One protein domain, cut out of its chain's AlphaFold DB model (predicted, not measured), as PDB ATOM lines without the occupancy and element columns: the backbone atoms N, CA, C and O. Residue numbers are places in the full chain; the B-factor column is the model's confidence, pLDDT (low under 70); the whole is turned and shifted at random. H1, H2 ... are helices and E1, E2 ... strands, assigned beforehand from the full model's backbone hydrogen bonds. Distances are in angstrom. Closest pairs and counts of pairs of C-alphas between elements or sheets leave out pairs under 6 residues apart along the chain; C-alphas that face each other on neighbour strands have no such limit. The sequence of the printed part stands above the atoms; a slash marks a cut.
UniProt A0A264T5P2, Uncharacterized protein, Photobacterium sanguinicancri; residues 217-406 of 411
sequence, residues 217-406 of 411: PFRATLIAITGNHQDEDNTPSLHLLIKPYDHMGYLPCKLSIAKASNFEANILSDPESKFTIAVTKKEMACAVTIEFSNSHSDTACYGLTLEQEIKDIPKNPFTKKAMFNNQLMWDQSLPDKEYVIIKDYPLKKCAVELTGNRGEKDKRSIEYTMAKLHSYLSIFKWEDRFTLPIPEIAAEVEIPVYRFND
ATOM      1  N   PRO A 217      29.548 -86.734 -17.085       71.94
ATOM      2  CA  PRO A 217      30.206 -86.542 -18.378       71.94
ATOM      3  C   PRO A 217      29.487 -85.555 -19.296       71.94
ATOM      4  O   PRO A 217      30.107 -84.927 -20.145       71.94
ATOM      5  N   PHE A 218      28.177 -85.419 -19.106       81.94
ATOM      6  CA  PHE A 218      27.332 -84.508 -19.856       81.94
ATOM      7  C   PHE A 218      26.727 -83.475 -18.922       81.94
ATOM      8  O   PHE A 218      26.435 -83.746 -17.750       81.94
ATOM      9  N   ARG A 219      26.513 -82.282 -19.466       85.06
ATOM     10  CA  ARG A 219      25.918 -81.157 -18.761       85.06
ATOM     11  C   ARG A 219      24.869 -80.532 -19.644       85.06
ATOM     12  O   ARG A 219      25.098 -80.301 -20.827       85.06
ATOM     13  N   ALA A 220      23.737 -80.233 -19.043       89.44
ATOM     14  CA  ALA A 220      22.689 -79.497 -19.701       89.44
ATOM     15  C   ALA A 220      21.972 -78.619 -18.683       89.44
ATOM     16  O   ALA A 220      21.970 -78.923 -17.489       89.44
ATOM     17  N   THR A 221      21.367 -77.543 -19.161       90.62
ATOM     18  CA  THR A 221      20.381 -76.785 -18.399       90.62
ATOM     19  C   THR A 221      19.202 -76.456 -19.298       90.62
ATOM     20  O   THR A 221      19.373 -76.205 -20.493       90.62
ATOM     21  N   LEU A 222      18.005 -76.488 -18.725       90.56
ATOM     22  CA  LEU A 222      16.788 -76.050 -19.386       90.56
ATOM     23  C   LEU A 222      16.477 -74.641 -18.893       90.56
ATOM     24  O   LEU A 222      16.405 -74.410 -17.686       90.56
ATOM     25  N   ILE A 223      16.291 -73.712 -19.823       90.50
ATOM     26  CA  ILE A 223      15.925 -72.331 -19.538       90.50
ATOM     27  C   ILE A 223      14.541 -72.074 -20.113       90.50
ATOM     28  O   ILE A 223      14.316 -72.231 -21.313       90.50
ATOM     29  N   ALA A 224      13.626 -71.650 -19.252       87.00
ATOM     30  CA  ALA A 224      12.289 -71.242 -19.632       87.00
ATOM     31  C   ALA A 224      12.184 -69.718 -19.557       87.00
ATOM     32  O   ALA A 224      12.358 -69.139 -18.486       87.00
ATOM     33  N   ILE A 225      11.911 -69.064 -20.684       83.69
ATOM     34  CA  ILE A 225      11.754 -67.607 -20.735       83.69
ATOM     35  C   ILE A 225      10.289 -67.284 -21.012       83.69
ATOM     36  O   ILE A 225       9.735 -67.687 -22.036       83.69
ATOM     37  N   THR A 226       9.656 -66.563 -20.091       73.12
ATOM     38  CA  THR A 226       8.278 -66.087 -20.237       73.12
ATOM     39  C   THR A 226       8.272 -64.692 -20.862       73.12
ATOM     40  O   THR A 226       8.968 -63.790 -20.393       73.12
ATOM     41  N   GLY A 227       7.494 -64.511 -21.934       64.94
ATOM     42  CA  GLY A 227       7.216 -63.190 -22.499       64.94
ATOM     43  C   GLY A 227       6.285 -62.371 -21.600       64.94
ATOM     44  O   GLY A 227       5.706 -62.883 -20.642       64.94
ATOM     45  N   ASN A 228       6.139 -61.079 -21.895       59.56
ATOM     46  CA  ASN A 228       5.169 -60.230 -21.205       59.56
ATOM     47  C   ASN A 228       3.720 -60.653 -21.537       59.56
ATOM     48  O   ASN A 228       3.401 -60.899 -22.696       59.56
ATOM     49  N   HIS A 229       2.831 -60.604 -20.537       51.31
ATOM     50  CA  HIS A 229       1.413 -61.024 -20.575       51.31
ATOM     51  C   HIS A 229       0.486 -60.301 -21.584       51.31
ATOM     52  O   HIS A 229      -0.732 -60.429 -21.485       51.31
ATOM     53  N   GLN A 230       1.018 -59.478 -22.489       49.31
ATOM     54  CA  GLN A 230       0.228 -58.696 -23.450       49.31
ATOM     55  C   GLN A 230       0.222 -59.280 -24.870       49.31
ATOM     56  O   GLN A 230      -0.593 -58.841 -25.677       49.31
ATOM     57  N   ASP A 231       1.087 -60.254 -25.172       49.56
ATOM     58  CA  ASP A 231       1.042 -60.988 -26.438       49.56
ATOM     59  C   ASP A 231       0.037 -62.154 -26.316       49.56
ATOM     60  O   ASP A 231       0.051 -62.887 -25.328       49.56
ATOM     61  N   GLU A 232      -0.843 -62.323 -27.313       46.41
ATOM     62  CA  GLU A 232      -1.900 -63.357 -27.332       46.41
ATOM     63  C   GLU A 232      -1.342 -64.797 -27.249       46.41
ATOM     64  O   GLU A 232      -2.031 -65.689 -26.759       46.41
ATOM     65  N   ASP A 233      -0.063 -64.999 -27.599       54.53
ATOM     66  CA  ASP A 233       0.690 -66.244 -27.407       54.53
ATOM     67  C   ASP A 233       1.638 -66.132 -26.203       54.53
ATOM     68  O   ASP A 233       2.859 -66.000 -26.338       54.53
ATOM     69  N   ASN A 234       1.081 -66.224 -24.995       56.50
ATOM     70  CA  ASN A 234       1.834 -66.220 -23.733       56.50
ATOM     71  C   ASN A 234       2.613 -67.541 -23.488       56.50
ATOM     72  O   ASN A 234       2.941 -67.885 -22.350       56.50
ATOM     73  N   THR A 235       2.892 -68.305 -24.550       68.25
ATOM     74  CA  THR A 235       3.644 -69.560 -24.502       68.25
ATOM     75  C   THR A 235       5.113 -69.268 -24.186       68.25
ATOM     76  O   THR A 235       5.754 -68.513 -24.931       68.25
ATOM     77  N   PRO A 236       5.678 -69.859 -23.127       73.00
ATOM     78  CA  PRO A 236       7.086 -69.686 -22.806       73.00
ATOM     79  C   PRO A 236       7.982 -70.294 -23.885       73.00
ATOM     80  O   PRO A 236       7.694 -71.361 -24.426       73.00
ATOM     81  N   SER A 237       9.112 -69.649 -24.164       78.69
ATOM     82  CA  SER A 237      10.160 -70.247 -24.989       78.69
ATOM     83  C   SER A 237      11.064 -71.111 -24.115       78.69
ATOM     84  O   SER A 237      11.702 -70.604 -23.186       78.69
ATOM     85  N   LEU A 238      11.131 -72.407 -24.419       84.56
ATOM     86  CA  LEU A 238      12.014 -73.361 -23.756       84.56
ATOM     87  C   LEU A 238      13.298 -73.549 -24.575       84.56
ATOM     88  O   LEU A 238      13.259 -73.893 -25.758       84.56
ATOM     89  N   HIS A 239      14.439 -73.338 -23.924       87.50
ATOM     90  CA  HIS A 239      15.769 -73.485 -24.502       87.50
ATOM     91  C   HIS A 239      16.559 -74.522 -23.709       87.50
ATOM     92  O   HIS A 239      16.833 -74.323 -22.526       87.50
ATOM     93  N   LEU A 240      16.954 -75.614 -24.359       90.69
ATOM     94  CA  LEU A 240      17.909 -76.556 -23.795       90.69
ATOM     95  C   LEU A 240      19.318 -76.121 -24.198       90.69
ATOM     96  O   LEU A 240      19.621 -76.002 -25.381       90.69
ATOM     97  N   LEU A 241      20.193 -75.922 -23.221       92.06
ATOM     98  CA  LEU A 241      21.604 -75.644 -23.461       92.06
ATOM     99  C   LEU A 241      22.422 -76.855 -23.029       92.06
ATOM    100  O   LEU A 241      22.379 -77.232 -21.860       92.06
ATOM    101  N   ILE A 242      23.167 -77.451 -23.955       89.19
ATOM    102  CA  ILE A 242      24.009 -78.624 -23.695       89.19
ATOM    103  C   ILE A 242      25.460 -78.167 -23.696       89.19
ATOM    104  O   ILE A 242      25.893 -77.528 -24.645       89.19
ATOM    105  N   LYS A 243      26.229 -78.481 -22.655       87.00
ATOM    106  CA  LYS A 243      27.662 -78.188 -22.615       87.00
ATOM    107  C   LYS A 243      28.459 -79.406 -23.119       87.00
ATOM    108  O   LYS A 243      28.381 -80.462 -22.485       87.00
ATOM    109  N   PRO A 244      29.220 -79.255 -24.216       78.38
ATOM    110  CA  PRO A 244      30.150 -80.267 -24.713       78.38
ATOM    111  C   PRO A 244      31.336 -80.514 -23.768       78.38
ATOM    112  O   PRO A 244      31.627 -79.705 -22.883       78.38
ATOM    113  N   TYR A 245      32.041 -81.627 -23.969       75.94
ATOM    114  CA  TYR A 245      33.187 -82.015 -23.142       75.94
ATOM    115  C   TYR A 245      34.390 -81.075 -23.321       75.94
ATOM    116  O   TYR A 245      34.863 -80.902 -24.435       75.94
ATOM    117  N   ASP A 246      34.910 -80.517 -22.221       71.25
ATOM    118  CA  ASP A 246      36.117 -79.663 -22.200       71.25
ATOM    119  C   ASP A 246      36.022 -78.379 -23.060       71.25
ATOM    120  O   ASP A 246      37.019 -77.831 -23.521       71.25
ATOM    121  N   HIS A 247      34.801 -77.864 -23.260       74.62
ATOM    122  CA  HIS A 247      34.544 -76.591 -23.950       74.62
ATOM    123  C   HIS A 247      34.100 -75.493 -22.979       74.62
ATOM    124  O   HIS A 247      33.435 -75.768 -21.981       74.62
ATOM    125  N   MET A 248      34.411 -74.227 -23.280       78.38
ATOM    126  CA  MET A 248      33.878 -73.074 -22.525       78.38
ATOM    127  C   MET A 248      32.513 -72.588 -23.034       78.38
ATOM    128  O   MET A 248      31.885 -71.757 -22.378       78.38
ATOM    129  N   GLY A 249      32.067 -73.077 -24.194       84.19
ATOM    130  CA  GLY A 249      30.783 -72.741 -24.809       84.19
ATOM    131  C   GLY A 249      29.711 -73.814 -24.613       84.19
ATOM    132  O   GLY A 249      29.917 -74.829 -23.944       84.19
ATOM    133  N   TYR A 250      28.544 -73.589 -25.217       88.81
ATOM    134  CA  TYR A 250      27.428 -74.540 -25.209       88.81
ATOM    135  C   TYR A 250      26.796 -74.728 -26.599       88.81
ATOM    136  O   TYR A 250      26.993 -73.953 -27.534       88.81
ATOM    137  N   LEU A 251      25.991 -75.770 -26.736       87.94
ATOM    138  CA  LEU A 251      25.109 -76.014 -27.863       87.94
ATOM    139  C   LEU A 251      23.685 -75.554 -27.497       87.94
ATOM    140  O   LEU A 251      23.082 -76.142 -26.594       87.94
ATOM    141  N   PRO A 252      23.140 -74.509 -28.144       89.31
ATOM    142  CA  PRO A 252      21.747 -74.126 -27.958       89.31
ATOM    143  C   PRO A 252      20.812 -75.055 -28.726       89.31
ATOM    144  O   PRO A 252      21.044 -75.323 -29.898       89.31
ATOM    145  N   CYS A 253      19.721 -75.470 -28.092       87.44
ATOM    146  CA  CYS A 253      18.609 -76.171 -28.723       87.44
ATOM    147  C   CYS A 253      17.293 -75.481 -28.334       87.44
ATOM    148  O   CYS A 253      17.112 -75.081 -27.179       87.44
ATOM    149  N   LYS A 254      16.364 -75.333 -29.280       84.75
ATOM    150  CA  LYS A 254      15.024 -74.776 -29.034       84.75
ATOM    151  C   LYS A 254      14.024 -75.925 -28.955       84.75
ATOM    152  O   LYS A 254      14.018 -76.785 -29.826       84.75
ATOM    153  N   LEU A 255      13.175 -75.962 -27.931       79.44
ATOM    154  CA  LEU A 255      12.088 -76.945 -27.895       79.44
ATOM    155  C   LEU A 255      10.913 -76.424 -28.725       79.44
ATOM    156  O   LEU A 255      10.402 -75.330 -28.467       79.44
ATOM    157  N   SER A 256      10.479 -77.216 -29.702       72.31
ATOM    158  CA  SER A 256       9.306 -76.913 -30.519       72.31
ATOM    159  C   SER A 256       8.067 -77.505 -29.854       72.31
ATOM    160  O   SER A 256       7.698 -78.654 -30.087       72.31
ATOM    161  N   ILE A 257       7.457 -76.726 -28.955       63.88
ATOM    162  CA  ILE A 257       6.314 -77.184 -28.149       63.88
ATOM    163  C   ILE A 257       5.050 -77.321 -29.008       63.88
ATOM    164  O   ILE A 257       4.250 -78.185 -28.711       63.88
ATOM    165  N   ALA A 258       4.918 -76.550 -30.095       55.16
ATOM    166  CA  ALA A 258       3.706 -76.397 -30.920       55.16
ATOM    167  C   ALA A 258       3.288 -77.622 -31.772       55.16
ATOM    168  O   ALA A 258       2.428 -77.505 -32.645       55.16
ATOM    169  N   LYS A 259       3.956 -78.768 -31.605       52.28
ATOM    170  CA  LYS A 259       3.682 -80.010 -32.348       52.28
ATOM    171  C   LYS A 259       3.137 -81.139 -31.461       52.28
ATOM    172  O   LYS A 259       2.868 -82.223 -31.973       52.28
ATOM    173  N   ALA A 260       2.994 -80.930 -30.157       51.59
ATOM    174  CA  ALA A 260       2.626 -81.955 -29.190       51.59
ATOM    175  C   ALA A 260       1.287 -81.609 -28.528       51.59
ATOM    176  O   ALA A 260       1.246 -81.072 -27.425       51.59
ATOM    177  N   SER A 261       0.186 -82.000 -29.176       50.56
ATOM    178  CA  SER A 261      -1.213 -81.636 -28.876       50.56
ATOM    179  C   SER A 261      -1.694 -81.760 -27.419       50.56
ATOM    180  O   SER A 261      -2.777 -81.275 -27.101       50.56
ATOM    181  N   ASN A 262      -0.934 -82.400 -26.529       51.69
ATOM    182  CA  ASN A 262      -1.384 -82.780 -25.192       51.69
ATOM    183  C   ASN A 262      -0.687 -82.006 -24.054       51.69
ATOM    184  O   ASN A 262      -1.057 -82.195 -22.899       51.69
ATOM    185  N   PHE A 263       0.308 -81.149 -24.336       57.47
ATOM    186  CA  PHE A 263       1.206 -80.645 -23.280       57.47
ATOM    187  C   PHE A 263       1.596 -79.150 -23.374       57.47
ATOM    188  O   PHE A 263       2.468 -78.683 -22.642       57.47
ATOM    189  N   GLU A 264       0.966 -78.371 -24.262       58.56
ATOM    190  CA  GLU A 264       1.579 -77.129 -24.773       58.56
ATOM    191  C   GLU A 264       1.344 -75.845 -23.959       58.56
ATOM    192  O   GLU A 264       2.218 -74.980 -23.928       58.56
ATOM    193  N   ALA A 265       0.196 -75.664 -23.298       53.62
ATOM    194  CA  ALA A 265      -0.193 -74.308 -22.876       53.62
ATOM    195  C   ALA A 265       0.226 -73.916 -21.444       53.62
ATOM    196  O   ALA A 265       0.471 -72.742 -21.180       53.62
ATOM    197  N   ASN A 266       0.320 -74.875 -20.514       59.44
ATOM    198  CA  ASN A 266       0.375 -74.588 -19.068       59.44
ATOM    199  C   ASN A 266       1.496 -75.309 -18.310       59.44
ATOM    200  O   ASN A 266       1.481 -75.339 -17.081       59.44
ATOM    201  N   ILE A 267       2.483 -75.863 -19.012       65.81
ATOM    202  CA  ILE A 267       3.549 -76.669 -18.403       65.81
ATOM    203  C   ILE A 267       4.326 -75.923 -17.296       65.81
ATOM    204  O   ILE A 267       4.686 -76.504 -16.278       65.81
ATOM    205  N   LEU A 268       4.539 -74.611 -17.447       67.81
ATOM    206  CA  LEU A 268       5.174 -73.782 -16.410       67.81
ATOM    207  C   LEU A 268       4.220 -73.357 -15.288       67.81
ATOM    208  O   LEU A 268       4.681 -72.917 -14.236       67.81
ATOM    209  N   SER A 269       2.911 -73.445 -15.523       69.94
ATOM    210  CA  SER A 269       1.867 -73.030 -14.585       69.94
ATOM    211  C   SER A 269       1.554 -74.120 -13.556       69.94
ATOM    212  O   SER A 269       1.084 -73.795 -12.467       69.94
ATOM    213  N   ASP A 270       1.821 -75.394 -13.869       76.38
ATOM    214  CA  ASP A 270       1.681 -76.496 -12.914       76.38
ATOM    215  C   ASP A 270       2.892 -76.533 -11.949       76.38
ATOM    216  O   ASP A 270       4.027 -76.792 -12.368       76.38
ATOM    217  N   PRO A 271       2.686 -76.295 -10.637       78.06
ATOM    218  CA  PRO A 271       3.767 -76.263  -9.655       78.06
ATOM    219  C   PRO A 271       4.444 -77.619  -9.416       78.06
ATOM    220  O   PRO A 271       5.551 -77.617  -8.856       78.06
ATOM    221  N   GLU A 272       3.799 -78.722  -9.805       83.81
ATOM    222  CA  GLU A 272       4.283 -80.101  -9.672       83.81
ATOM    223  C   GLU A 272       4.946 -80.626 -10.948       83.81
ATOM    224  O   GLU A 272       5.520 -81.717 -10.922       83.81
ATOM    225  N   SER A 273       4.931 -79.851 -12.039       85.94
ATOM    226  CA  SER A 273       5.598 -80.240 -13.280       85.94
ATOM    227  C   SER A 273       7.107 -80.395 -13.090       85.94
ATOM    228  O   SER A 273       7.796 -79.531 -12.527       85.94
ATOM    229  N   LYS A 274       7.629 -81.515 -13.586       90.81
ATOM    230  CA  LYS A 274       9.033 -81.919 -13.498       90.81
ATOM    231  C   LYS A 274       9.559 -82.302 -14.868       90.81
ATOM    232  O   LYS A 274       8.797 -82.546 -15.799       90.81
ATOM    233  N   PHE A 275      10.879 -82.365 -14.976       90.12
ATOM    234  CA  PHE A 275      11.526 -82.910 -16.155       90.12
ATOM    235  C   PHE A 275      12.773 -83.723 -15.816       90.12
ATOM    236  O   PHE A 275      13.457 -83.488 -14.812       90.12
ATOM    237  N   THR A 276      13.074 -84.654 -16.709       91.31
ATOM    238  CA  THR A 276      14.266 -85.493 -16.711       91.31
ATOM    239  C   THR A 276      14.978 -85.305 -18.046       91.31
ATOM    240  O   THR A 276      14.343 -85.247 -19.092       91.31
ATOM    241  N   ILE A 277      16.304 -85.171 -18.003       91.81
ATOM    242  CA  ILE A 277      17.159 -85.100 -19.190       91.81
ATOM    243  C   ILE A 277      18.088 -86.299 -19.169       91.81
ATOM    244  O   ILE A 277      18.879 -86.449 -18.225       91.81
ATOM    245  N   ALA A 278      18.041 -87.094 -20.230       90.88
ATOM    246  CA  ALA A 278      18.958 -88.195 -20.452       90.88
ATOM    247  C   ALA A 278      19.735 -88.010 -21.760       90.88
ATOM    248  O   ALA A 278      19.300 -87.329 -22.690       90.88
ATOM    249  N   VAL A 279      20.935 -88.586 -21.796       89.94
ATOM    250  CA  VAL A 279      21.768 -88.670 -22.993       89.94
ATOM    251  C   VAL A 279      22.166 -90.114 -23.220       89.94
ATOM    252  O   VAL A 279      22.824 -90.720 -22.376       89.94
ATOM    253  N   THR A 280      21.811 -90.645 -24.381       89.38
ATOM    254  CA  THR A 280      22.235 -91.962 -24.844       89.38
ATOM    255  C   THR A 280      23.398 -91.787 -25.801       89.38
ATOM    256  O   THR A 280      23.231 -91.285 -26.914       89.38
ATOM    257  N   LYS A 281      24.589 -92.196 -25.360       87.81
ATOM    258  CA  LYS A 281      25.791 -92.209 -26.194       87.81
ATOM    259  C   LYS A 281      25.874 -93.537 -26.938       87.81
ATOM    260  O   LYS A 281      25.800 -94.597 -26.315       87.81
ATOM    261  N   LYS A 282      26.084 -93.465 -28.249       86.69
ATOM    262  CA  LYS A 282      26.410 -94.604 -29.105       86.69
ATOM    263  C   LYS A 282      27.505 -94.187 -30.073       86.69
ATOM    264  O   LYS A 282      27.270 -93.343 -30.932       86.69
ATOM    265  N   GLU A 283      28.693 -94.762 -29.936       83.00
ATOM    266  CA  GLU A 283      29.875 -94.403 -30.720       83.00
ATOM    267  C   GLU A 283      30.122 -92.879 -30.708       83.00
ATOM    268  O   GLU A 283      30.473 -92.331 -29.656       83.00
ATOM    269  N   MET A 284      29.918 -92.210 -31.853       76.12
ATOM    270  CA  MET A 284      30.089 -90.763 -32.079       76.12
ATOM    271  C   MET A 284      28.761 -89.984 -32.129       76.12
ATOM    272  O   MET A 284      28.735 -88.808 -32.495       76.12
ATOM    273  N   ALA A 285      27.658 -90.635 -31.764       81.38
ATOM    274  CA  ALA A 285      26.332 -90.045 -31.684       81.38
ATOM    275  C   ALA A 285      25.874 -89.928 -30.225       81.38
ATOM    276  O   ALA A 285      26.054 -90.842 -29.415       81.38
ATOM    277  N   CYS A 286      25.234 -88.808 -29.904       84.62
ATOM    278  CA  CYS A 286      24.555 -88.581 -28.636       84.62
ATOM    279  C   CYS A 286      23.093 -88.236 -28.915       84.62
ATOM    280  O   CYS A 286      22.794 -87.196 -29.500       84.62
ATOM    281  N   ALA A 287      22.178 -89.097 -28.477       87.31
ATOM    282  CA  ALA A 287      20.753 -88.799 -28.463       87.31
ATOM    283  C   ALA A 287      20.387 -88.165 -27.122       87.31
ATOM    284  O   ALA A 287      20.621 -88.752 -26.071       87.31
ATOM    285  N   VAL A 288      19.841 -86.958 -27.161       89.25
ATOM    286  CA  VAL A 288      19.376 -86.199 -26.003       89.25
ATOM    287  C   VAL A 288      17.865 -86.346 -25.926       89.25
ATOM    288  O   VAL A 288      17.168 -86.037 -26.892       89.25
ATOM    289  N   THR A 289      17.358 -86.780 -24.779       88.56
ATOM    290  CA  THR A 289      15.922 -86.875 -24.508       88.56
ATOM    291  C   THR A 289      15.551 -85.998 -23.320       88.56
ATOM    292  O   THR A 289      16.297 -85.877 -22.345       88.56
ATOM    293  N   ILE A 290      14.396 -85.348 -23.426       88.56
ATOM    294  CA  ILE A 290      13.759 -84.596 -22.355       88.56
ATOM    295  C   ILE A 290      12.376 -85.189 -22.152       88.56
ATOM    296  O   ILE A 290      11.518 -85.106 -23.029       88.56
ATOM    297  N   GLU A 291      12.160 -85.738 -20.970       87.94
ATOM    298  CA  GLU A 291      10.855 -86.196 -20.532       87.94
ATOM    299  C   GLU A 291      10.290 -85.185 -19.546       87.94
ATOM    300  O   GLU A 291      10.951 -84.814 -18.574       87.94
ATOM    301  N   PHE A 292       9.066 -84.742 -19.786       86.38
ATOM    302  CA  PHE A 292       8.308 -83.933 -18.853       86.38
ATOM    303  C   PHE A 292       7.204 -84.761 -18.215       86.38
ATOM    304  O   PHE A 292       6.580 -85.578 -18.888       86.38
ATOM    305  N   SER A 293       6.929 -84.502 -16.942       85.62
ATOM    306  CA  SER A 293       5.829 -85.113 -16.196       85.62
ATOM    307  C   SER A 293       5.054 -84.058 -15.413       85.62
ATOM    308  O   SER A 293       5.644 -83.091 -14.923       85.62
ATOM    309  N   ASN A 294       3.734 -84.221 -15.305       82.25
ATOM    310  CA  ASN A 294       2.847 -83.302 -14.583       82.25
ATOM    311  C   ASN A 294       2.189 -83.958 -13.350       82.25
ATOM    312  O   ASN A 294       2.378 -85.142 -13.061       82.25
ATOM    313  N   SER A 295       1.379 -83.181 -12.626       76.00
ATOM    314  CA  SER A 295       0.589 -83.645 -11.470       76.00
ATOM    315  C   SER A 295      -0.386 -84.797 -11.769       76.00
ATOM    316  O   SER A 295      -0.714 -85.567 -10.867       76.00
ATOM    317  N   HIS A 296      -0.828 -84.943 -13.018       75.75
ATOM    318  CA  HIS A 296      -1.767 -85.976 -13.465       75.75
ATOM    319  C   HIS A 296      -1.061 -87.260 -13.926       75.75
ATOM    320  O   HIS A 296      -1.723 -88.202 -14.349       75.75
ATOM    321  N   SER A 297       0.268 -87.333 -13.775       70.75
ATOM    322  CA  SER A 297       1.119 -88.409 -14.304       70.75
ATOM    323  C   SER A 297       1.125 -88.503 -15.832       70.75
ATOM    324  O   SER A 297       1.573 -89.514 -16.370       70.75
ATOM    325  N   ASP A 298       0.681 -87.456 -16.534       75.94
ATOM    326  CA  ASP A 298       0.883 -87.368 -17.975       75.94
ATOM    327  C   ASP A 298       2.367 -87.139 -18.241       75.94
ATOM    328  O   ASP A 298       3.003 -86.298 -17.589       75.94
ATOM    329  N   THR A 299       2.901 -87.866 -19.219       78.69
ATOM    330  CA  THR A 299       4.276 -87.706 -19.676       78.69
ATOM    331  C   THR A 299       4.318 -87.232 -21.120       78.69
ATOM    332  O   THR A 299       3.510 -87.627 -21.962       78.69
ATOM    333  N   ALA A 300       5.272 -86.351 -21.412       79.06
ATOM    334  CA  ALA A 300       5.567 -85.896 -22.761       79.06
ATOM    335  C   ALA A 300       7.072 -85.989 -22.993       79.06
ATOM    336  O   ALA A 300       7.853 -85.379 -22.262       79.06
ATOM    337  N   CYS A 301       7.472 -86.743 -24.014       82.50
ATOM    338  CA  CYS A 301       8.873 -86.944 -24.343       82.50
ATOM    339  C   CYS A 301       9.243 -86.242 -25.651       82.50
ATOM    340  O   CYS A 301       8.529 -86.309 -26.657       82.50
ATOM    341  N   TYR A 302      10.382 -85.561 -25.609       83.88
ATOM    342  CA  TYR A 302      10.988 -84.853 -26.722       83.88
ATOM    343  C   TYR A 302      12.428 -85.328 -26.885       83.88
ATOM    344  O   TYR A 302      13.131 -85.554 -25.901       83.88
ATOM    345  N   GLY A 303      12.888 -85.453 -28.124       83.88
ATOM    346  CA  GLY A 303      14.213 -85.962 -28.443       83.88
ATOM    347  C   GLY A 303      14.927 -85.144 -29.507       83.88
ATOM    348  O   GLY A 303      14.320 -84.406 -30.282       83.88
ATOM    349  N   LEU A 304      16.247 -85.300 -29.533       86.19
ATOM    350  CA  LEU A 304      17.164 -84.748 -30.523       86.19
ATOM    351  C   LEU A 304      18.382 -85.669 -30.622       86.19
ATOM    352  O   LEU A 304      18.976 -86.001 -29.601       86.19
ATOM    353  N   THR A 305      18.801 -86.044 -31.828       84.31
ATOM    354  CA  THR A 305      20.048 -86.797 -32.029       84.31
ATOM    355  C   THR A 305      21.129 -85.897 -32.611       84.31
ATOM    356  O   THR A 305      20.908 -85.217 -33.612       84.31
ATOM    357  N   LEU A 306      22.302 -85.901 -31.979       82.94
ATOM    358  CA  LEU A 306      23.468 -85.117 -32.367       82.94
ATOM    359  C   LEU A 306      24.604 -86.052 -32.764       82.94
ATOM    360  O   LEU A 306      25.116 -86.810 -31.940       82.94
ATOM    361  N   GLU A 307      25.011 -85.976 -34.023       82.06
ATOM    362  CA  GLU A 307      26.080 -86.787 -34.600       82.06
ATOM    363  C   GLU A 307      27.273 -85.886 -34.937       82.06
ATOM    364  O   GLU A 307      27.108 -84.850 -35.587       82.06
ATOM    365  N   GLN A 308      28.478 -86.267 -34.500       74.12
ATOM    366  CA  GLN A 308      29.713 -85.602 -34.923       74.12
ATOM    367  C   GLN A 308      30.401 -86.431 -36.009       74.12
ATOM    368  O   GLN A 308      30.844 -87.555 -35.768       74.12
ATOM    369  N   GLU A 309      30.533 -85.851 -37.197       72.06
ATOM    370  CA  GLU A 309      31.352 -86.392 -38.275       72.06
ATOM    371  C   GLU A 309      32.812 -85.989 -38.058       72.06
ATOM    372  O   GLU A 309      33.200 -84.835 -38.255       72.06
ATOM    373  N   ILE A 310      33.631 -86.962 -37.667       65.75
ATOM    374  CA  ILE A 310      35.076 -86.794 -37.540       65.75
ATOM    375  C   ILE A 310      35.720 -87.209 -38.862       65.75
ATOM    376  O   ILE A 310      35.619 -88.366 -39.270       65.75
ATOM    377  N   LYS A 311      36.410 -86.279 -39.531       61.28
ATOM    378  CA  LYS A 311      37.279 -86.637 -40.662       61.28
ATOM    379  C   LYS A 311      38.474 -87.437 -40.131       61.28
ATOM    380  O   LYS A 311      39.011 -87.106 -39.075       61.28
ATOM    381  N   ASP A 312      38.917 -88.454 -40.875       59.34
ATOM    382  CA  ASP A 312      40.121 -89.218 -40.534       59.34
ATOM    383  C   ASP A 312      41.308 -88.270 -40.328       59.34
ATOM    384  O   ASP A 312      41.780 -87.614 -41.260       59.34
ATOM    385  N   ILE A 313      41.788 -88.180 -39.085       60.53
ATOM    386  CA  ILE A 313      42.882 -87.276 -38.749       60.53
ATOM    387  C   ILE A 313      44.166 -87.853 -39.346       60.53
ATOM    388  O   ILE A 313      44.522 -88.995 -39.021       60.53
ATOM    389  N   PRO A 314      44.920 -87.075 -40.142       59.38
ATOM    390  CA  PRO A 314      46.245 -87.475 -40.579       59.38
ATOM    391  C   PRO A 314      47.109 -87.796 -39.355       59.38
ATOM    392  O   PRO A 314      47.470 -86.924 -38.558       59.38
ATOM    393  N   LYS A 315      47.418 -89.080 -39.168       72.44
ATOM    394  CA  LYS A 315      48.341 -89.523 -38.125       72.44
ATOM    395  C   LYS A 315      49.755 -89.238 -38.599       72.44
ATOM    396  O   LYS A 315      50.094 -89.480 -39.755       72.44
ATOM    397  N   ASN A 316      50.594 -88.746 -37.697       73.62
ATOM    398  CA  ASN A 316      52.015 -88.634 -37.967       73.62
ATOM    399  C   ASN A 316      52.553 -90.041 -38.307       73.62
ATOM    400  O   ASN A 316      52.381 -90.959 -37.498       73.62
ATOM    401  N   PRO A 317      53.198 -90.232 -39.469       70.56
ATOM    402  CA  PRO A 317      53.607 -91.557 -39.934       70.56
ATOM    403  C   PRO A 317      54.674 -92.215 -39.043       70.56
ATOM    404  O   PRO A 317      54.806 -93.436 -39.056       70.56
ATOM    405  N   PHE A 318      55.395 -91.438 -38.228       73.50
ATOM    406  CA  PHE A 318      56.463 -91.924 -37.350       73.50
ATOM    407  C   PHE A 318      56.000 -92.154 -35.911       73.50
ATOM    408  O   PHE A 318      56.424 -93.111 -35.271       73.50
ATOM    409  N   THR A 319      55.119 -91.299 -35.385       76.94
ATOM    410  CA  THR A 319      54.659 -91.402 -33.988       76.94
ATOM    411  C   THR A 319      53.287 -92.054 -33.847       76.94
ATOM    412  O   THR A 319      52.876 -92.353 -32.727       76.94
ATOM    413  N   LYS A 320      52.557 -92.254 -34.957       68.62
ATOM    414  CA  LYS A 320      51.149 -92.698 -35.019       68.62
ATOM    415  C   LYS A 320      50.166 -91.835 -34.214       68.62
ATOM    416  O   LYS A 320      48.988 -92.179 -34.118       68.62
ATOM    417  N   LYS A 321      50.624 -90.711 -33.657       68.06
ATOM    418  CA  LYS A 321      49.791 -89.732 -32.958       68.06
ATOM    419  C   LYS A 321      49.112 -88.828 -33.980       68.06
ATOM    420  O   LYS A 321      49.684 -88.543 -35.033       68.06
ATOM    421  N   ALA A 322      47.898 -88.392 -33.669       61.75
ATOM    422  CA  ALA A 322      47.192 -87.395 -34.459       61.75
ATOM    423  C   ALA A 322      48.057 -86.129 -34.599       61.75
ATOM    424  O   ALA A 322      48.662 -85.691 -33.618       61.75
ATOM    425  N   MET A 323      48.162 -85.573 -35.812       51.28
ATOM    426  CA  MET A 323      48.910 -84.325 -36.030       51.28
ATOM    427  C   MET A 323      48.180 -83.092 -35.483       51.28
ATOM    428  O   MET A 323      48.822 -82.079 -35.219       51.28
ATOM    429  N   PHE A 324      46.867 -83.195 -35.262       58.78
ATOM    430  CA  PHE A 324      46.021 -82.141 -34.709       58.78
ATOM    431  C   PHE A 324      45.100 -82.724 -33.632       58.78
ATOM    432  O   PHE A 324      44.688 -83.882 -33.731       58.78
ATOM    433  N   ASN A 325      44.784 -81.931 -32.607       57.53
ATOM    434  CA  ASN A 325      43.740 -82.279 -31.645       57.53
ATOM    435  C   ASN A 325      42.387 -81.934 -32.266       57.53
ATOM    436  O   ASN A 325      42.125 -80.760 -32.527       57.53
ATOM    437  N   ASN A 326      41.529 -82.932 -32.476       59.78
ATOM    438  CA  ASN A 326      40.144 -82.655 -32.831       59.78
ATOM    439  C   ASN A 326      39.409 -82.093 -31.619       59.78
ATOM    440  O   ASN A 326      39.540 -82.601 -30.503       59.78
ATOM    441  N   GLN A 327      38.610 -81.060 -31.857       64.06
ATOM    442  CA  GLN A 327      37.630 -80.606 -30.888       64.06
ATOM    443  C   GLN A 327      36.463 -81.588 -30.900       64.06
ATOM    444  O   GLN A 327      35.636 -81.601 -31.807       64.06
ATOM    445  N   LEU A 328      36.419 -82.453 -29.896       71.88
ATOM    446  CA  LEU A 328      35.331 -83.404 -29.729       71.88
ATOM    447  C   LEU A 328      34.174 -82.724 -28.998       71.88
ATOM    448  O   LEU A 328      34.393 -81.993 -28.033       71.88
ATOM    449  N   MET A 329      32.941 -82.964 -29.442       73.38
ATOM    450  CA  MET A 329      31.749 -82.525 -28.712       73.38
ATOM    451  C   MET A 329      31.532 -83.368 -27.446       73.38
ATOM    452  O   MET A 329      30.991 -82.887 -26.449       73.38
ATOM    453  N   TRP A 330      31.974 -84.625 -27.462       78.62
ATOM    454  CA  TRP A 330      31.730 -85.596 -26.398       78.62
ATOM    455  C   TRP A 330      33.006 -86.375 -26.077       78.62
ATOM    456  O   TRP A 330      33.837 -86.618 -26.951       78.62
ATOM    457  N   ASP A 331      33.152 -86.802 -24.825       79.06
ATOM    458  CA  ASP A 331      34.292 -87.613 -24.398       79.06
ATOM    459  C   ASP A 331      34.187 -89.039 -24.966       79.06
ATOM    460  O   ASP A 331      33.305 -89.821 -24.602       79.06
ATOM    461  N   GLN A 332      35.106 -89.384 -25.871       76.12
ATOM    462  CA  GLN A 332      35.176 -90.701 -26.510       76.12
ATOM    463  C   GLN A 332      35.542 -91.827 -25.541       76.12
ATOM    464  O   GLN A 332      35.257 -92.988 -25.831       76.12
ATOM    465  N   SER A 333      36.165 -91.510 -24.402       79.69
ATOM    466  CA  SER A 333      36.515 -92.517 -23.396       79.69
ATOM    467  C   SER A 333      35.293 -93.055 -22.645       79.69
ATOM    468  O   SER A 333      35.383 -94.075 -21.957       79.69
ATOM    469  N   LEU A 334      34.140 -92.395 -22.782       83.19
ATOM    470  CA  LEU A 334      32.906 -92.810 -22.135       83.19
ATOM    471  C   LEU A 334      32.288 -94.037 -22.814       83.19
ATOM    472  O   LEU A 334      32.170 -94.057 -24.043       83.19
ATOM    473  N   PRO A 335      31.831 -95.033 -22.030       87.12
ATOM    474  CA  PRO A 335      31.140 -96.190 -22.575       87.12
ATOM    475  C   PRO A 335      29.798 -95.808 -23.202       87.12
ATOM    476  O   PRO A 335      29.121 -94.878 -22.761       87.12
ATOM    477  N   ASP A 336      29.386 -96.589 -24.191       89.56
ATOM    478  CA  ASP A 336      28.073 -96.454 -24.808       89.56
ATOM    479  C   ASP A 336      26.996 -96.951 -23.848       89.56
ATOM    480  O   ASP A 336      26.968 -98.125 -23.468       89.56
ATOM    481  N   LYS A 337      26.148 -96.023 -23.405       90.62
ATOM    482  CA  LYS A 337      24.997 -96.253 -22.529       90.62
ATOM    483  C   LYS A 337      24.173 -94.976 -22.395       90.62
ATOM    484  O   LYS A 337      24.546 -93.909 -22.885       90.62
ATOM    485  N   GLU A 338      23.077 -95.095 -21.663       90.06
ATOM    486  CA  GLU A 338      22.277 -93.970 -21.205       90.06
ATOM    487  C   GLU A 338      22.876 -93.317 -19.947       90.06
ATOM    488  O   GLU A 338      23.340 -93.981 -19.011       90.06
ATOM    489  N   TYR A 339      22.844 -91.989 -19.924       89.38
ATOM    490  CA  TYR A 339      23.293 -91.134 -18.837       89.38
ATOM    491  C   TYR A 339      22.178 -90.168 -18.449       89.38
ATOM    492  O   TYR A 339      21.877 -89.230 -19.182       89.38
ATOM    493  N   VAL A 340      21.613 -90.336 -17.254       89.94
ATOM    494  CA  VAL A 340      20.646 -89.377 -16.704       89.94
ATOM    495  C   VAL A 340      21.396 -88.174 -16.124       89.94
ATOM    496  O   VAL A 340      22.120 -88.288 -15.133       89.94
ATOM    497  N   ILE A 341      21.230 -87.007 -16.748       88.44
ATOM    498  CA  ILE A 341      21.921 -85.762 -16.378       88.44
ATOM    499  C   ILE A 341      21.137 -85.024 -15.296       88.44
ATOM    500  O   ILE A 341      21.703 -84.606 -14.273       88.44
ATOM    501  N   ILE A 342      19.835 -84.869 -15.529       90.06
ATOM    502  CA  ILE A 342      18.872 -84.217 -14.646       90.06
ATOM    503  C   ILE A 342      17.733 -85.201 -14.436       90.06
ATOM    504  O   ILE A 342      17.257 -85.780 -15.403       90.06
ATOM    505  N   LYS A 343      17.314 -85.397 -13.187       92.31
ATOM    506  CA  LYS A 343      16.234 -86.314 -12.834       92.31
ATOM    507  C   LYS A 343      15.184 -85.582 -12.013       92.31
ATOM    508  O   LYS A 343      15.546 -84.970 -11.007       92.31
ATOM    509  N   ASP A 344      13.927 -85.678 -12.436       90.56
ATOM    510  CA  ASP A 344      12.736 -85.207 -11.720       90.56
ATOM    511  C   ASP A 344      12.856 -83.758 -11.207       90.56
ATOM    512  O   ASP A 344      12.429 -83.425 -10.095       90.56
ATOM    513  N   TYR A 345      13.487 -82.880 -11.993       91.06
ATOM    514  CA  TYR A 345      13.769 -81.515 -11.568       91.06
ATOM    515  C   TYR A 345      12.540 -80.618 -11.762       91.06
ATOM    516  O   TYR A 345      11.927 -80.665 -12.827       91.06
ATOM    517  N   PRO A 346      12.163 -79.780 -10.775       90.31
ATOM    518  CA  PRO A 346      10.980 -78.932 -10.890       90.31
ATOM    519  C   PRO A 346      11.111 -77.914 -12.023       90.31
ATOM    520  O   PRO A 346      12.002 -77.063 -11.991       90.31
ATOM    521  N   LEU A 347      10.177 -77.933 -12.973       86.81
ATOM    522  CA  LEU A 347      10.245 -77.087 -14.162       86.81
ATOM    523  C   LEU A 347      10.139 -75.591 -13.830       86.81
ATOM    524  O   LEU A 347      10.844 -74.770 -14.412       86.81
ATOM    525  N   LYS A 348       9.345 -75.227 -12.815       85.00
ATOM    526  CA  LYS A 348       9.223 -73.838 -12.332       85.00
ATOM    527  C   LYS A 348      10.550 -73.197 -11.912       85.00
ATOM    528  O   LYS A 348      10.658 -71.978 -11.897       85.00
ATOM    529  N   LYS A 349      11.559 -74.001 -11.550       87.50
ATOM    530  CA  LYS A 349      12.893 -73.506 -11.168       87.50
ATOM    531  C   LYS A 349      13.762 -73.126 -12.370       87.50
ATOM    532  O   LYS A 349      14.790 -72.496 -12.175       87.50
ATOM    533  N   CYS A 350      13.353 -73.498 -13.581       87.25
ATOM    534  CA  CYS A 350      14.023 -73.138 -14.830       87.25
ATOM    535  C   CYS A 350      13.520 -71.814 -15.418       87.25
ATOM    536  O   CYS A 350      14.069 -71.345 -16.415       87.25
ATOM    537  N   ALA A 351      12.461 -71.237 -14.842       86.50
ATOM    538  CA  ALA A 351      11.898 -69.975 -15.287       86.50
ATOM    539  C   ALA A 351      12.839 -68.817 -14.941       86.50
ATOM    540  O   ALA A 351      13.135 -68.568 -13.773       86.50
ATOM    541  N   VAL A 352      13.279 -68.088 -15.962       86.62
ATOM    542  CA  VAL A 352      14.139 -66.915 -15.812       86.62
ATOM    543  C   VAL A 352      13.546 -65.726 -16.552       86.62
ATOM    544  O   VAL A 352      12.987 -65.854 -17.643       86.62
ATOM    545  N   GLU A 353      13.715 -64.538 -15.979       83.62
ATOM    546  CA  GLU A 353      13.459 -63.299 -16.704       83.62
ATOM    547  C   GLU A 353      14.673 -62.948 -17.566       83.62
ATOM    548  O   GLU A 353      15.809 -62.915 -17.081       83.62
ATOM    549  N   LEU A 354      14.419 -62.640 -18.838       86.75
ATOM    550  CA  LEU A 354      15.404 -62.064 -19.741       86.75
ATOM    551  C   LEU A 354      14.847 -60.771 -20.332       86.75
ATOM    552  O   LEU A 354      13.713 -60.712 -20.800       86.75
ATOM    553  N   THR A 355      15.669 -59.732 -20.318       85.38
ATOM    554  CA  THR A 355      15.365 -58.441 -20.935       85.38
ATOM    555  C   THR A 355      16.341 -58.174 -22.065       85.38
ATOM    556  O   THR A 355      17.548 -58.410 -21.941       85.38
ATOM    557  N   GLY A 356      15.832 -57.629 -23.170       83.62
ATOM    558  CA  GLY A 356      16.691 -57.197 -24.262       83.62
ATOM    559  C   GLY A 356      17.636 -56.069 -23.854       83.62
ATOM    560  O   GLY A 356      17.496 -55.448 -22.799       83.62
ATOM    561  N   ASN A 357      18.587 -55.732 -24.722       78.00
ATOM    562  CA  ASN A 357      19.535 -54.632 -24.489       78.00
ATOM    563  C   ASN A 357      18.886 -53.230 -24.420       78.00
ATOM    564  O   ASN A 357      19.564 -52.240 -24.160       78.00
ATOM    565  N   ARG A 358      17.577 -53.148 -24.664       75.06
ATOM    566  CA  ARG A 358      16.716 -51.965 -24.519       75.06
ATOM    567  C   ARG A 358      15.692 -52.113 -23.388       75.06
ATOM    568  O   ARG A 358      14.757 -51.325 -23.297       75.06
ATOM    569  N   GLY A 359      15.832 -53.142 -22.547       73.75
ATOM    570  CA  GLY A 359      14.904 -53.481 -21.457       73.75
ATOM    571  C   GLY A 359      13.564 -54.048 -21.898       73.75
ATOM    572  O   GLY A 359      12.673 -54.238 -21.077       73.75
ATOM    573  N   GLU A 360      13.416 -54.297 -23.190       77.38
ATOM    574  CA  GLU A 360      12.199 -54.820 -23.781       77.38
ATOM    575  C   GLU A 360      11.998 -56.277 -23.331       77.38
ATOM    576  O   GLU A 360      12.940 -57.077 -23.365       77.38
ATOM    577  N   LYS A 361      10.777 -56.593 -22.889       77.31
ATOM    578  CA  LYS A 361      10.341 -57.926 -22.427       77.31
ATOM    579  C   LYS A 361       9.451 -58.648 -23.449       77.31
ATOM    580  O   LYS A 361       8.839 -59.665 -23.133       77.31
ATOM    581  N   ASP A 362       9.321 -58.096 -24.655       76.06
ATOM    582  CA  ASP A 362       8.553 -58.732 -25.725       76.06
ATOM    583  C   ASP A 362       9.312 -59.924 -26.321       76.06
ATOM    584  O   ASP A 362      10.549 -59.952 -26.341       76.06
ATOM    585  N   LYS A 363       8.557 -60.900 -26.835       76.94
ATOM    586  CA  LYS A 363       9.090 -62.164 -27.363       76.94
ATOM    587  C   LYS A 363      10.171 -61.950 -28.426       76.94
ATOM    588  O   LYS A 363      11.222 -62.580 -28.362       76.94
ATOM    589  N   ARG A 364       9.967 -61.014 -29.363       78.25
ATOM    590  CA  ARG A 364      10.921 -60.749 -30.459       78.25
ATOM    591  C   ARG A 364      12.249 -60.211 -29.935       78.25
ATOM    592  O   ARG A 364      13.313 -60.611 -30.403       78.25
ATOM    593  N   SER A 365      12.198 -59.297 -28.971       80.00
ATOM    594  CA  SER A 365      13.395 -58.715 -28.356       80.00
ATOM    595  C   SER A 365      14.179 -59.742 -27.536       80.00
ATOM    596  O   SER A 365      15.413 -59.749 -27.573       80.00
ATOM    597  N   ILE A 366      13.476 -60.637 -26.840       82.38
ATOM    598  CA  ILE A 366      14.067 -61.771 -26.120       82.38
ATOM    599  C   ILE A 366      14.742 -62.736 -27.101       82.38
ATOM    600  O   ILE A 366      15.922 -63.034 -26.934       82.38
ATOM    601  N   GLU A 367      14.046 -63.157 -28.161       80.94
ATOM    602  CA  GLU A 367      14.595 -64.058 -29.184       80.94
ATOM    603  C   GLU A 367      15.834 -63.461 -29.863       80.94
ATOM    604  O   GLU A 367      16.845 -64.143 -30.020       80.94
ATOM    605  N   TYR A 368      15.813 -62.165 -30.188       84.00
ATOM    606  CA  TYR A 368      16.980 -61.462 -30.725       84.00
ATOM    607  C   TYR A 368      18.167 -61.458 -29.750       84.00
ATOM    608  O   TYR A 368      19.322 -61.616 -30.151       84.00
ATOM    609  N   THR A 369      17.890 -61.272 -28.460       86.56
ATOM    610  CA  THR A 369      18.920 -61.272 -27.413       86.56
ATOM    611  C   THR A 369      19.520 -62.663 -27.242       86.56
ATOM    612  O   THR A 369      20.744 -62.786 -27.193       86.56
ATOM    613  N   MET A 370      18.687 -63.707 -27.237       86.25
ATOM    614  CA  MET A 370      19.128 -65.104 -27.214       86.25
ATOM    615  C   MET A 370      19.965 -65.457 -28.443       86.25
ATOM    616  O   MET A 370      21.048 -66.012 -28.296       86.25
ATOM    617  N   ALA A 371      19.541 -65.057 -29.644       84.50
ATOM    618  CA  ALA A 371      20.297 -65.300 -30.872       84.50
ATOM    619  C   ALA A 371      21.710 -64.694 -30.814       84.50
ATOM    620  O   ALA A 371      22.686 -65.356 -31.164       84.50
ATOM    621  N   LYS A 372      21.850 -63.463 -30.305       86.69
ATOM    622  CA  LYS A 372      23.176 -62.862 -30.103       86.69
ATOM    623  C   LYS A 372      23.976 -63.519 -28.980       86.69
ATOM    624  O   LYS A 372      25.193 -63.596 -29.061       86.69
ATOM    625  N   LEU A 373      23.329 -63.972 -27.909       88.38
ATOM    626  CA  LEU A 373      24.012 -64.742 -26.867       88.38
ATOM    627  C   LEU A 373      24.600 -66.028 -27.435       88.38
ATOM    628  O   LEU A 373      25.750 -66.348 -27.150       88.38
ATOM    629  N   HIS A 374      23.827 -66.729 -28.262       87.31
ATOM    630  CA  HIS A 374      24.283 -67.920 -28.960       87.31
ATOM    631  C   HIS A 374      25.460 -67.601 -29.880       87.31
ATOM    632  O   HIS A 374      26.428 -68.347 -29.863       87.31
ATOM    633  N   SER A 375      25.468 -66.464 -30.583       83.38
ATOM    634  CA  SER A 375      26.620 -66.118 -31.424       83.38
ATOM    635  C   SER A 375      27.920 -65.893 -30.646       83.38
ATOM    636  O   SER A 375      28.985 -66.106 -31.208       83.38
ATOM    637  N   TYR A 376      27.846 -65.468 -29.380       86.50
ATOM    638  CA  TYR A 376      29.033 -65.256 -28.543       86.50
ATOM    639  C   TYR A 376      29.462 -66.484 -27.741       86.50
ATOM    640  O   TYR A 376      30.655 -66.665 -27.528       86.50
ATOM    641  N   LEU A 377      28.502 -67.254 -27.221       88.81
ATOM    642  CA  LEU A 377      28.741 -68.304 -26.220       88.81
ATOM    643  C   LEU A 377      28.540 -69.721 -26.758       88.81
ATOM    644  O   LEU A 377      28.754 -70.696 -26.031       88.81
ATOM    645  N   SER A 378      28.063 -69.856 -27.994       85.19
ATOM    646  CA  SER A 378      27.925 -71.166 -28.607       85.19
ATOM    647  C   SER A 378      29.277 -71.699 -29.049       85.19
ATOM    648  O   SER A 378      30.143 -70.945 -29.479       85.19
ATOM    649  N   ILE A 379      29.413 -73.022 -29.023       80.12
ATOM    650  CA  ILE A 379      30.541 -73.712 -29.650       80.12
ATOM    651  C   ILE A 379      30.576 -73.564 -31.173       80.12
ATOM    652  O   ILE A 379      31.545 -73.985 -31.778       80.12
ATOM    653  N   PHE A 380      29.527 -73.062 -31.829       73.62
ATOM    654  CA  PHE A 380      29.547 -72.870 -33.278       73.62
ATOM    655  C   PHE A 380      29.966 -71.448 -33.634       73.62
ATOM    656  O   PHE A 380      29.579 -70.491 -32.967       73.62
ATOM    657  N   LYS A 381      30.706 -71.286 -34.735       64.81
ATOM    658  CA  LYS A 381      30.974 -69.955 -35.300       64.81
ATOM    659  C   LYS A 381      29.741 -69.460 -36.049       64.81
ATOM    660  O   LYS A 381      29.562 -69.735 -37.233       64.81
ATOM    661  N   TRP A 382      28.883 -68.720 -35.355       62.25
ATOM    662  CA  TRP A 382      27.694 -68.104 -35.958       62.25
ATOM    663  C   TRP A 382      28.019 -66.846 -36.778       62.25
ATOM    664  O   TRP A 382      27.174 -66.392 -37.547       62.25
ATOM    665  N   GLU A 383      29.231 -66.293 -36.634       51.53
ATOM    666  CA  GLU A 383      29.643 -65.016 -37.242       51.53
ATOM    667  C   GLU A 383      29.600 -65.017 -38.783       51.53
ATOM    668  O   GLU A 383      29.412 -63.957 -39.372       51.53
ATOM    669  N   ASP A 384      29.624 -66.194 -39.425       42.62
ATOM    670  CA  ASP A 384      29.536 -66.333 -40.889       42.62
ATOM    671  C   ASP A 384      28.197 -66.898 -41.401       42.62
ATOM    672  O   ASP A 384      28.001 -67.039 -42.611       42.62
ATOM    673  N   ARG A 385      27.251 -67.262 -40.521       43.00
ATOM    674  CA  ARG A 385      26.027 -67.979 -40.924       43.00
ATOM    675  C   ARG A 385      24.826 -67.590 -40.065       43.00
ATOM    676  O   ARG A 385      24.430 -68.322 -39.166       43.00
ATOM    677  N   PHE A 386      24.115 -66.536 -40.470       41.59
ATOM    678  CA  PHE A 386      22.697 -66.325 -40.108       41.59
ATOM    679  C   PHE A 386      21.761 -67.456 -40.614       41.59
ATOM    680  O   PHE A 386      20.541 -67.322 -40.568       41.59
ATOM    681  N   THR A 387      22.321 -68.550 -41.136       42.72
ATOM    682  CA  THR A 387      21.640 -69.638 -41.838       42.72
ATOM    683  C   THR A 387      21.706 -70.984 -41.123       42.72
ATOM    684  O   THR A 387      21.040 -71.907 -41.582       42.72
ATOM    685  N   LEU A 388      22.466 -71.143 -40.028       49.91
ATOM    686  CA  LEU A 388      22.396 -72.388 -39.260       49.91
ATOM    687  C   LEU A 388      21.132 -72.371 -38.389       49.91
ATOM    688  O   LEU A 388      21.007 -71.500 -37.529       49.91
ATOM    689  N   PRO A 389      20.173 -73.288 -38.600       61.66
ATOM    690  CA  PRO A 389      19.032 -73.389 -37.707       61.66
ATOM    691  C   PRO A 389      19.525 -73.841 -36.330       61.66
ATOM    692  O   PRO A 389      20.322 -74.774 -36.225       61.66
ATOM    693  N   ILE A 390      19.052 -73.179 -35.270       74.00
ATOM    694  CA  ILE A 390      19.191 -73.708 -33.908       74.00
ATOM    695  C   ILE A 390      18.527 -75.092 -33.915       74.00
ATOM    696  O   ILE A 390      17.366 -75.164 -34.325       74.00
ATOM    697  N   PRO A 391      19.221 -76.169 -33.497       78.25
ATOM    698  CA  PRO A 391      18.622 -77.492 -33.428       78.25
ATOM    699  C   PRO A 391      17.300 -77.467 -32.665       78.25
ATOM    700  O   PRO A 391      17.217 -76.921 -31.559       78.25
ATOM    701  N   GLU A 392      16.265 -78.038 -33.269       81.81
ATOM    702  CA  GLU A 392      14.956 -78.161 -32.646       81.81
ATOM    703  C   GLU A 392      14.848 -79.513 -31.952       81.81
ATOM    704  O   GLU A 392      15.237 -80.536 -32.506       81.81
ATOM    705  N   ILE A 393      14.321 -79.517 -30.732       76.75
ATOM    706  CA  ILE A 393      13.928 -80.746 -30.041       76.75
ATOM    707  C   ILE A 393      12.439 -80.947 -30.307       76.75
ATOM    708  O   ILE A 393      11.639 -80.040 -30.046       76.75
ATOM    709  N   ALA A 394      12.080 -82.114 -30.838       79.06
ATOM    710  CA  ALA A 394      10.720 -82.448 -31.250       79.06
ATOM    711  C   ALA A 394      10.209 -83.696 -30.521       79.06
ATOM    712  O   ALA A 394      10.983 -84.409 -29.887       79.06
ATOM    713  N   ALA A 395       8.899 -83.936 -30.580       75.69
ATOM    714  CA  ALA A 395       8.277 -85.104 -29.960       75.69
ATOM    715  C   ALA A 395       8.865 -86.417 -30.512       75.69
ATOM    716  O   ALA A 395       9.293 -86.463 -31.667       75.69
ATOM    717  N   GLU A 396       8.839 -87.491 -29.715       64.06
ATOM    718  CA  GLU A 396       9.426 -88.807 -30.058       64.06
ATOM    719  C   GLU A 396       9.032 -89.369 -31.436       64.06
ATOM    720  O   GLU A 396       9.777 -90.158 -32.013       64.06
ATOM    721  N   VAL A 397       7.892 -88.952 -31.991       65.12
ATOM    722  CA  VAL A 397       7.421 -89.391 -33.313       65.12
ATOM    723  C   VAL A 397       8.316 -88.875 -34.454       65.12
ATOM    724  O   VAL A 397       8.423 -89.524 -35.490       65.12
ATOM    725  N   GLU A 398       9.000 -87.741 -34.265       67.25
ATOM    726  CA  GLU A 398       9.876 -87.102 -35.257       67.25
ATOM    727  C   GLU A 398      11.199 -86.650 -34.609       67.25
ATOM    728  O   GLU A 398      11.518 -85.464 -34.640       67.25
ATOM    729  N   ILE A 399      11.980 -87.560 -34.006       76.69
ATOM    730  CA  ILE A 399      13.291 -87.196 -33.427       76.69
ATOM    731  C   ILE A 399      14.223 -86.706 -34.549       76.69
ATOM    732  O   ILE A 399      14.642 -87.506 -35.393       76.69
ATOM    733  N   PRO A 400      14.594 -85.417 -34.574       80.62
ATOM    734  CA  PRO A 400      15.440 -84.881 -35.619       80.62
ATOM    735  C   PRO A 400      16.898 -85.284 -35.378       80.62
ATOM    736  O   PRO A 400      17.357 -85.407 -34.238       80.62
ATOM    737  N   VAL A 401      17.633 -85.471 -36.472       83.12
ATOM    738  CA  VAL A 401      19.059 -85.813 -36.462       83.12
ATOM    739  C   VAL A 401      19.844 -84.645 -37.040       83.12
ATOM    740  O   VAL A 401      19.611 -84.242 -38.180       83.12
ATOM    741  N   TYR A 402      20.789 -84.116 -36.266       81.12
ATOM    742  CA  TYR A 402      21.682 -83.046 -36.696       81.12
ATOM    743  C   TYR A 402      23.115 -83.558 -36.737       81.12
ATOM    744  O   TYR A 402      23.634 -84.075 -35.746       81.12
ATOM    745  N   ARG A 403      23.747 -83.387 -37.898       78.94
ATOM    746  CA  ARG A 403      25.141 -83.758 -38.148       78.94
ATOM    747  C   ARG A 403      26.012 -82.517 -38.140       78.94
ATOM    748  O   ARG A 403      25.721 -81.554 -38.851       78.94
ATOM    749  N   PHE A 404      27.081 -82.555 -37.357       75.00
ATOM    750  CA  PHE A 404      28.072 -81.489 -37.279       75.00
ATOM    751  C   PHE A 404      29.432 -82.011 -37.706       75.00
ATOM    752  O   PHE A 404      29.782 -83.152 -37.419       75.00
ATOM    753  N   ASN A 405      30.211 -81.153 -38.352       71.44
ATOM    754  CA  ASN A 405      31.599 -81.436 -38.682       71.44
ATOM    755  C   ASN A 405      32.540 -80.529 -37.876       71.44
ATOM    756  O   ASN A 405      32.130 -79.498 -37.336       71.44
ATOM    757  N   ASP A 406      33.817 -80.902 -37.828       65.06
ATOM    758  CA  ASP A 406      34.836 -80.182 -37.053       65.06
ATOM    759  C   ASP A 406      35.039 -78.722 -37.516       65.06
ATOM    760  O   ASP A 406      35.471 -77.877 -36.740       65.06
TER     761      ASP A 406
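AT A GLANCE: This is residues 217 to 406 of the 411 residues of an uncharacterized protein of Photobacterium sanguinicancri (UniProt A0A264T5P2). A flattened, nearly closed barrel of strands: E1, E2 and E3 make one wall, E7, E4, E5 and E6 the opposite wall, and E8 bridges the two along one side, while E1 and E7 come close along the other side without pairing. H2 lies outside, along the wall of E2 and E3; the link of residues 256 to 273 lies over one end, and residues 310 to 336 reach out at the other, up to 41 A from the mean of the C-alphas. The printed part has 190 residues with nine named strands and two named helices, in the order E1 E2 E3 E4 E5 E6 E7 H1 H2 E8 E9; under half of the residues are in named elements, and the class is mixed. The strands form one branched sheet, mixed in direction and twisted. The whole is compact, with a radius of gyration of the C-alphas of 18.3 A, yet elongated in outline, 66 by 41 by 25 A.

IN THESE COORDINATES: E1, residues 219 to 225, begins at C-alpha 219 (25.918, -81.157, -18.761). E2 is residues 237 to 243 and E3 251 to 255. E4, residues 274 to 282, is 26.6 A long; E5, 285 to 293, 26.2 A; E6, 299 to 309, 32.9 A; E7, 337 to 346, 25.1 A. H1 is residues 347 to 350, and H2, residues 363 to 377, is 20.6 A long. E8 is residues 392 to 395; E9, 401 to 405, ends at C-alpha 405 (31.599, -81.436, -38.682).

HOW THE PARTS SIT: E4, E5, E6 and E7 form a Greek key: E4 E5 E6 are a meander, each strand the antiparallel neighbour of the one before, and E7 is antiparallel to E4, with N 279 and O 339 2.9 A apart. N 278 and O 289 of E4 and E5 are 3.0 A apart, N 288 and O 304 of E5 and E6 2.8 A. On the other side of E6 from E5 lie E8, antiparallel, with N 303 to O 394 at 2.8 A, and E9, parallel, with N 307 to O 402 at 2.9 A. E8 is also parallel to E3, with N 393 to O 254 at 2.9 A. E1 E2 E3 are a second meander, with N 223 to O 239 at 2.8 A and N 240 to O 253 at 2.9 A. The closest C-alphas of E1 and E7, those of Arg 219 and Ile 341, are 6.5 A apart. H2 is on the sheet, over E2 and E3 and along the strands, at a height over the sheet of 9.7 A; its closest C-alphas to E3 are those of His 374 and Pro 252, 6.8 A apart. H1 is on the same face, over none of the strands; the closest C-alphas of H1 and E1, those of Cys 350 and Ile 223, are 5.1 A apart. In H2 every O i to N i+4 pair is within hydrogen-bond range; H1 is too short for one.

THE WHOLE: The C-alphas of Gln 230 and Phe 318, the two farthest apart, are 66.8 A apart. The printed part has no cut. The long links are E1 to E2, E3 to E4, E6 to E7, H1 to H2 and H2 to E8. The mean pLDDT of the printed part is 76.4, and 48 residues are under 70, among them residues 227 to 235, 257 to 269 and 381 to 389.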